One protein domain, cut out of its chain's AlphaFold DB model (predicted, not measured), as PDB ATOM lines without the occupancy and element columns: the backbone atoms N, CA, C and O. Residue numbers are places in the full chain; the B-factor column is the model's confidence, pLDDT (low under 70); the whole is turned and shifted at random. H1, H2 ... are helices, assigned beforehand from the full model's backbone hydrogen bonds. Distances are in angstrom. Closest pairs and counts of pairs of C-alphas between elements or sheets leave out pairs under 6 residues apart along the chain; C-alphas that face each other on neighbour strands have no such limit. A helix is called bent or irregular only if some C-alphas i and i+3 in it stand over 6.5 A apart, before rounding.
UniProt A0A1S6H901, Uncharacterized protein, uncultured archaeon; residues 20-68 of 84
ATOM      1  N   ARG A  20      54.303 -26.562  20.894       92.00
ATOM      2  CA  ARG A  20      55.228 -27.702  21.022       92.00
ATOM      3  C   ARG A  20      54.648 -28.973  20.412       92.00
ATOM      4  O   ARG A  20      55.359 -29.642  19.667       92.00
ATOM      5  N   GLU A  21      53.378 -29.281  20.672       91.44
ATOM      6  CA  GLU A  21      52.699 -30.445  20.090       91.44
ATOM      7  C   GLU A  21      52.648 -30.352  18.564       91.44
ATOM      8  O   GLU A  21      53.063 -31.272  17.862       91.44
ATOM      9  N   THR A  22      52.259 -29.194  18.030       91.19
ATOM     10  CA  THR A  22      52.219 -28.964  16.578       91.19
ATOM     11  C   THR A  22      53.609 -29.105  15.947       91.19
ATOM     12  O   THR A  22      53.761 -29.668  14.860       91.19
ATOM     13  N   PHE A  23      54.659 -28.662  16.645       90.38
ATOM     14  CA  PHE A  23      56.039 -28.755  16.168       90.38
ATOM     15  C   PHE A  23      56.549 -30.200  16.040       90.38
ATOM     16  O   PHE A  23      57.401 -30.463  15.187       90.38
ATOM     17  N   LYS A  24      56.006 -31.164  16.798       93.69
ATOM     18  CA  LYS A  24      56.351 -32.593  16.641       93.69
ATOM     19  C   LYS A  24      56.042 -33.104  15.231       93.69
ATOM     20  O   LYS A  24      56.771 -33.938  14.696       93.69
ATOM     21  N   HIS A  25      55.027 -32.536  14.584       93.19
ATOM     22  CA  HIS A  25      54.591 -32.908  13.238       93.19
ATOM     23  C   HIS A  25      55.279 -32.106  12.123       93.19
ATOM     24  O   HIS A  25      54.946 -32.267  10.948       93.19
ATOM     25  N   ARG A  26      56.295 -31.287  12.444       91.94
ATOM     26  CA  ARG A  26      56.993 -30.401  11.492       91.94
ATOM     27  C   ARG A  26      57.480 -31.105  10.225       91.94
ATOM     28  O   ARG A  26      57.457 -30.507   9.154       91.94
ATOM     29  N   LYS A  27      57.944 -32.356  10.330       93.38
ATOM     30  CA  LYS A  27      58.423 -33.130   9.169       93.38
ATOM     31  C   LYS A  27      57.304 -33.420   8.166       93.38
ATOM     32  O   LYS A  27      57.553 -33.358   6.970       93.38
ATOM     33  N   VAL A  28      56.100 -33.717   8.654       91.31
ATOM     34  CA  VAL A  28      54.928 -34.021   7.820       91.31
ATOM     35  C   VAL A  28      54.330 -32.730   7.269       91.31
ATOM     36  O   VAL A  28      54.082 -32.641   6.077       91.31
ATOM     37  N   ILE A  29      54.228 -31.692   8.107       93.12
ATOM     38  CA  ILE A  29      53.763 -30.355   7.705       93.12
ATOM     39  C   ILE A  29      54.605 -29.797   6.549       93.12
ATOM     40  O   ILE A  29      54.068 -29.249   5.597       93.12
ATOM     41  N   ARG A  30      55.932 -29.977   6.592       93.44
ATOM     42  CA  ARG A  30      56.845 -29.540   5.520       93.44
ATOM     43  C   ARG A  30      56.679 -30.282   4.196       93.44
ATOM     44  O   ARG A  30      57.156 -29.785   3.186       93.44
ATOM     45  N   ARG A  31      56.095 -31.480   4.222       94.88
ATOM     46  CA  ARG A  31      55.847 -32.305   3.033       94.88
ATOM     47  C   ARG A  31      54.451 -32.082   2.454       94.88
ATOM     48  O   ARG A  31      54.160 -32.631   1.400       94.88
ATOM     49  N   ALA A  32      53.593 -31.339   3.151       93.50
ATOM     50  CA  ALA A  32      52.265 -31.007   2.667       93.50
ATOM     51  C   ALA A  32      52.344 -29.979   1.533       93.50
ATOM     52  O   ALA A  32      53.246 -29.143   1.510       93.50
ATOM     53  N   GLU A  33      51.362 -30.032   0.636       93.88
ATOM     54  CA  GLU A  33      51.209 -29.090  -0.476       93.88
ATOM     55  C   GLU A  33      51.075 -27.642   0.021       93.88
ATOM     56  O   GLU A  33      51.765 -26.751  -0.468       93.88
ATOM     57  N   ASP A  34      50.283 -27.432   1.080       95.12
ATOM     58  CA  ASP A  34      50.239 -26.177   1.832       95.12
ATOM     59  C   ASP A  34      50.661 -26.403   3.299       95.12
ATOM     60  O   ASP A  34      49.862 -26.853   4.135       95.12
ATOM     61  N   PRO A  35      51.912 -26.058   3.659       92.31
ATOM     62  CA  PRO A  35      52.413 -26.186   5.023       92.31
ATOM     63  C   PRO A  35      51.654 -25.340   6.052       92.31
ATOM     64  O   PRO A  35      51.571 -25.732   7.216       92.31
ATOM     65  N   LYS A  36      51.105 -24.180   5.665       90.94
ATOM     66  CA  LYS A  36      50.372 -23.311   6.600       90.94
ATOM     67  C   LYS A  36      49.031 -23.939   6.951       90.94
ATOM     68  O   LYS A  36      48.675 -24.009   8.127       90.94
ATOM     69  N   LEU A  37      48.328 -24.441   5.939       94.12
ATOM     70  CA  LEU A  37      47.066 -25.146   6.125       94.12
ATOM     71  C   LEU A  37      47.273 -26.446   6.913       94.12
ATOM     72  O   LEU A  37      46.539 -26.717   7.861       94.12
ATOM     73  N   ALA A  38      48.318 -27.216   6.599       93.00
ATOM     74  CA  ALA A  38      48.656 -28.430   7.340       93.00
ATOM     75  C   ALA A  38      48.967 -28.148   8.818       93.00
ATOM     76  O   ALA A  38      48.513 -28.876   9.700       93.00
ATOM     77  N   GLN A  39      49.700 -27.069   9.111       92.88
ATOM     78  CA  GLN A  39      49.966 -26.647  10.486       92.88
ATOM     79  C   GLN A  39      48.673 -26.305  11.239       92.88
ATOM     80  O   GLN A  39      48.533 -26.680  12.405       92.88
ATOM     81  N   LEU A  40      47.727 -25.629  10.581       92.25
ATOM     82  CA  LEU A  40      46.424 -25.312  11.160       92.25
ATOM     83  C   LEU A  40      45.624 -26.583  11.468       92.25
ATOM     84  O   LEU A  40      45.121 -26.728  12.578       92.25
ATOM     85  N   TRP A  41      45.559 -27.528  10.529       93.88
ATOM     86  CA  TRP A  41      44.858 -28.800  10.729       93.88
ATOM     87  C   TRP A  41      45.427 -29.614  11.886       93.88
ATOM     88  O   TRP A  41      44.665 -30.152  12.686       93.88
ATOM     89  N   VAL A  42      46.754 -29.666  12.021       94.12
ATOM     90  CA  VAL A  42      47.403 -30.333  13.159       94.12
ATOM     91  C   VAL A  42      47.018 -29.659  14.478       94.12
ATOM     92  O   VAL A  42      46.675 -30.349  15.436       94.12
ATOM     93  N   ALA A  43      47.013 -28.325  14.532       90.94
ATOM     94  CA  ALA A  43      46.600 -27.599  15.731       90.94
ATOM     95  C   ALA A  43      45.123 -27.863  16.089       90.94
ATOM     96  O   ALA A  43      44.802 -28.107  17.251       90.94
ATOM     97  N   VAL A  44      44.227 -27.882  15.095       92.88
ATOM     98  CA  VAL A  44      42.804 -28.214  15.288       92.88
ATOM     99  C   VAL A  44      42.634 -29.648  15.790       92.88
ATOM    100  O   VAL A  44      41.844 -29.887  16.704       92.88
ATOM    101  N   ALA A  45      43.386 -30.603  15.242       93.75
ATOM    102  CA  ALA A  45      43.345 -31.993  15.681       93.75
ATOM    103  C   ALA A  45      43.793 -32.148  17.144       93.75
ATOM    104  O   ALA A  45      43.117 -32.830  17.916       93.75
ATOM    105  N   ASN A  46      44.871 -31.467  17.546       93.06
ATOM    106  CA  ASN A  46      45.356 -31.473  18.929       93.06
ATOM    107  C   ASN A  46      44.306 -30.913  19.900       93.06
ATOM    108  O   ASN A  46      43.956 -31.571  20.874       93.06
ATOM    109  N   LEU A  47      43.710 -29.761  19.582       91.44
ATOM    110  CA  LEU A  47      42.644 -29.176  20.403       91.44
ATOM    111  C   LEU A  47      41.397 -30.069  20.471       91.44
ATOM    112  O   LEU A  47      40.768 -30.198  21.520       91.44
ATOM    113  N   THR A  48      41.036 -30.717  19.361       93.44
ATOM    114  CA  THR A  48      39.899 -31.650  19.309       93.44
ATOM    115  C   THR A  48      40.143 -32.867  20.199       93.44
ATOM    116  O   THR A  48      39.228 -33.326  20.889       93.44
ATOM    117  N   LYS A  49      41.379 -33.377  20.215       92.69
ATOM    118  CA  LYS A  49      41.798 -34.457  21.108       92.69
ATOM    119  C   LYS A  49      41.664 -34.036  22.572       92.69
ATOM    120  O   LYS A  49      41.002 -34.749  23.322       92.69
ATOM    121  N   ASP A  50      42.180 -32.866  22.942       90.62
ATOM    122  CA  ASP A  50      42.089 -32.348  24.313       90.62
ATOM    123  C   ASP A  50      40.625 -32.183  24.758       90.62
ATOM    124  O   ASP A  50      40.242 -32.605  25.850       90.62
ATOM    125  N   ILE A  51      39.762 -31.644  23.887       90.69
ATOM    126  CA  ILE A  51      38.318 -31.530  24.149       90.69
ATOM    127  C   ILE A  51      37.692 -32.909  24.376       90.69
ATOM    128  O   ILE A  51      36.857 -33.067  25.267       90.69
ATOM    129  N   ASN A  52      38.056 -33.911  23.577       90.50
ATOM    130  CA  ASN A  52      37.522 -35.261  23.729       90.50
ATOM    131  C   ASN A  52      38.010 -35.934  25.014       90.50
ATOM    132  O   ASN A  52      37.204 -36.565  25.697       90.50
ATOM    133  N   GLU A  53      39.278 -35.769  25.385       89.06
ATOM    134  CA  GLU A  53      39.810 -36.264  26.658       89.06
ATOM    135  C   GLU A  53      39.082 -35.630  27.847       89.06
ATOM    136  O   GLU A  53      38.615 -36.345  28.736       89.06
ATOM    137  N   LEU A  54      38.871 -34.311  27.818       87.88
ATOM    138  CA  LEU A  54      38.085 -33.601  28.830       87.88
ATOM    139  C   LEU A  54      36.630 -34.085  28.869       87.88
ATOM    140  O   LEU A  54      36.088 -34.326  29.946       87.88
ATOM    141  N   LYS A  55      35.989 -34.293  27.711       86.44
ATOM    142  CA  LYS A  55      34.627 -34.852  27.626       86.44
ATOM    143  C   LYS A  55      34.545 -36.257  28.217       86.44
ATOM    144  O   LYS A  55      33.564 -36.570  28.888       86.44
ATOM    145  N   ILE A  56      35.548 -37.105  27.982       85.06
ATOM    146  CA  ILE A  56      35.629 -38.437  28.589       85.06
ATOM    147  C   ILE A  56      35.764 -38.286  30.104       85.06
ATOM    148  O   ILE A  56      34.948 -38.839  30.835       85.06
ATOM    149  N   GLN A  57      36.710 -37.478  30.587       81.94
ATOM    150  CA  GLN A  57      36.903 -37.231  32.020       81.94
ATOM    151  C   GLN A  57      35.651 -36.667  32.708       81.94
ATOM    152  O   GLN A  57      35.371 -37.049  33.839       81.94
ATOM    153  N   LEU A  58      34.869 -35.828  32.019       79.62
ATOM    154  CA  LEU A  58      33.590 -35.276  32.485       79.62
ATOM    155  C   LEU A  58      32.414 -36.257  32.400       79.62
ATOM    156  O   LEU A  58      31.450 -36.101  33.144       79.62
ATOM    157  N   ARG A  59      32.460 -37.271  31.527       71.31
ATOM    158  CA  ARG A  59      31.484 -38.382  31.503       71.31
ATOM    159  C   ARG A  59      31.799 -39.448  32.555       71.31
ATOM    160  O   ARG A  59      30.897 -40.106  33.073       71.31
ATOM    161  N   MET A  60      33.070 -39.586  32.919       59.34
ATOM    162  CA  MET A  60      33.559 -40.524  33.928       59.34
ATOM    163  C   MET A  60      33.066 -40.302  35.395       59.34
ATOM    164  O   MET A  60      33.092 -41.256  36.170       59.34
ATOM    165  N   PRO A  61      32.542 -39.149  35.856       55.97
ATOM    166  CA  PRO A  61      31.962 -39.026  37.197       55.97
ATOM    167  C   PRO A  61      30.635 -39.791  37.322       55.97
ATOM    168  O   PRO A  61      30.320 -40.317  38.388       55.97
ATOM    169  N   ALA A  62      29.876 -39.910  36.225       53.28
ATOM    170  CA  ALA A  62      28.545 -40.512  36.241       53.28
ATOM    171  C   ALA A  62      28.578 -42.043  36.409       53.28
ATOM    172  O   ALA A  62      27.749 -42.594  37.133       53.28
ATOM    173  N   TYR A  63      29.552 -42.743  35.806       52.53
ATOM    174  CA  TYR A  63      29.647 -44.206  35.950       52.53
ATOM    175  C   TYR A  63      30.175 -44.634  37.329       52.53
ATOM    176  O   TYR A  63      29.776 -45.677  37.840       52.53
ATOM    177  N   LYS A  64      31.048 -43.841  37.972       53.94
ATOM    178  CA  LYS A  64      31.518 -44.164  39.331       53.94
ATOM    179  C   LYS A  64      30.412 -43.973  40.368       53.94
ATOM    180  O   LYS A  64      30.297 -44.796  41.273       53.94
ATOM    181  N   ALA A  65      29.572 -42.948  40.219       54.09
ATOM    182  CA  ALA A  65      28.448 -42.716  41.125       54.09
ATOM    183  C   ALA A  65      27.387 -43.834  41.052       54.09
ATOM    184  O   ALA A  65      26.921 -44.313  42.087       54.09
ATOM    185  N   SER A  66      27.048 -44.317  39.851       53.53
ATOM    186  CA  SER A  66      26.033 -45.369  39.673       53.53
ATOM    187  C   SER A  66      26.495 -46.758  40.136       53.53
ATOM    188  O   SER A  66      25.704 -47.519  40.697       53.53
ATOM    189  N   VAL A  67      27.784 -47.089  39.989       56.00
ATOM    190  CA  VAL A  67      28.341 -48.375  40.455       56.00
ATOM    191  C   VAL A  67      28.420 -48.450  41.987       56.00
ATOM    192  O   VAL A  67      28.212 -49.523  42.560       56.00
ATOM    193  N   VAL A  68      28.663 -47.328  42.675       54.31
ATOM    194  CA  VAL A  68      28.675 -47.282  44.150       54.31
ATOM    195  C   VAL A  68      27.262 -47.438  44.728       54.31
ATOM    196  O   VAL A  68      27.078 -48.178  45.695       54.31
TER     197      VAL A  68
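AT A GLANCE: This is residues 20 to 68 of the 84 residues of an uncharacterized protein of uncultured archaeon (UniProt A0A1S6H901). One long helix, H3, makes the length of this rod, and two short helices, H1 and H2, fold back over its first part, while residues 47 to 68 of H3 stick out free. The printed part has 49 residues, with three named helices in the order H1, H2, H3 and no named strand: all helix. It is extended, with a radius of gyration of the C-alphas of 16.6 A and spans of 52 by 15 by 13 A.

HOW THE PARTS SIT: H1, residues 20 to 24, and H2, residues 26 to 29, meet only through their link. H1 touches H3, residues 35 to 68, with residues 39 to 46 of H3 alone; the closest C-alphas, of Thr 22 and Ala 43, are 5.8 A apart. H2 and H3 touch only at the corner, by residues 35 to 39 of H3; the closest C-alphas, of Ile 29 and Pro 35, are 5.1 A apart. The O i to N i+4 pair of H1 is within hydrogen-bond range, as are 26 of 30 in H3; H2 is too short for such a pair.

IN THESE COORDINATES: H1 begins at C-alpha 20 (55.228, -27.702, 21.022). H3 runs 50.4 A from C-alpha 35 (52.413, -26.186, 5.023) to C-alpha 68 (28.675, -47.282, 44.150); it is neither bent nor irregular, but only just: C-alphas 58 and 61 are 6.2 A apart.

THE WHOLE: The C-alphas farthest apart, of Glu 33 and Val 68, are 53.2 A apart. The printed part has no cut, and both links are tight. The mean pLDDT of the printed part is 84.3, with residues 60 to 68 under 70.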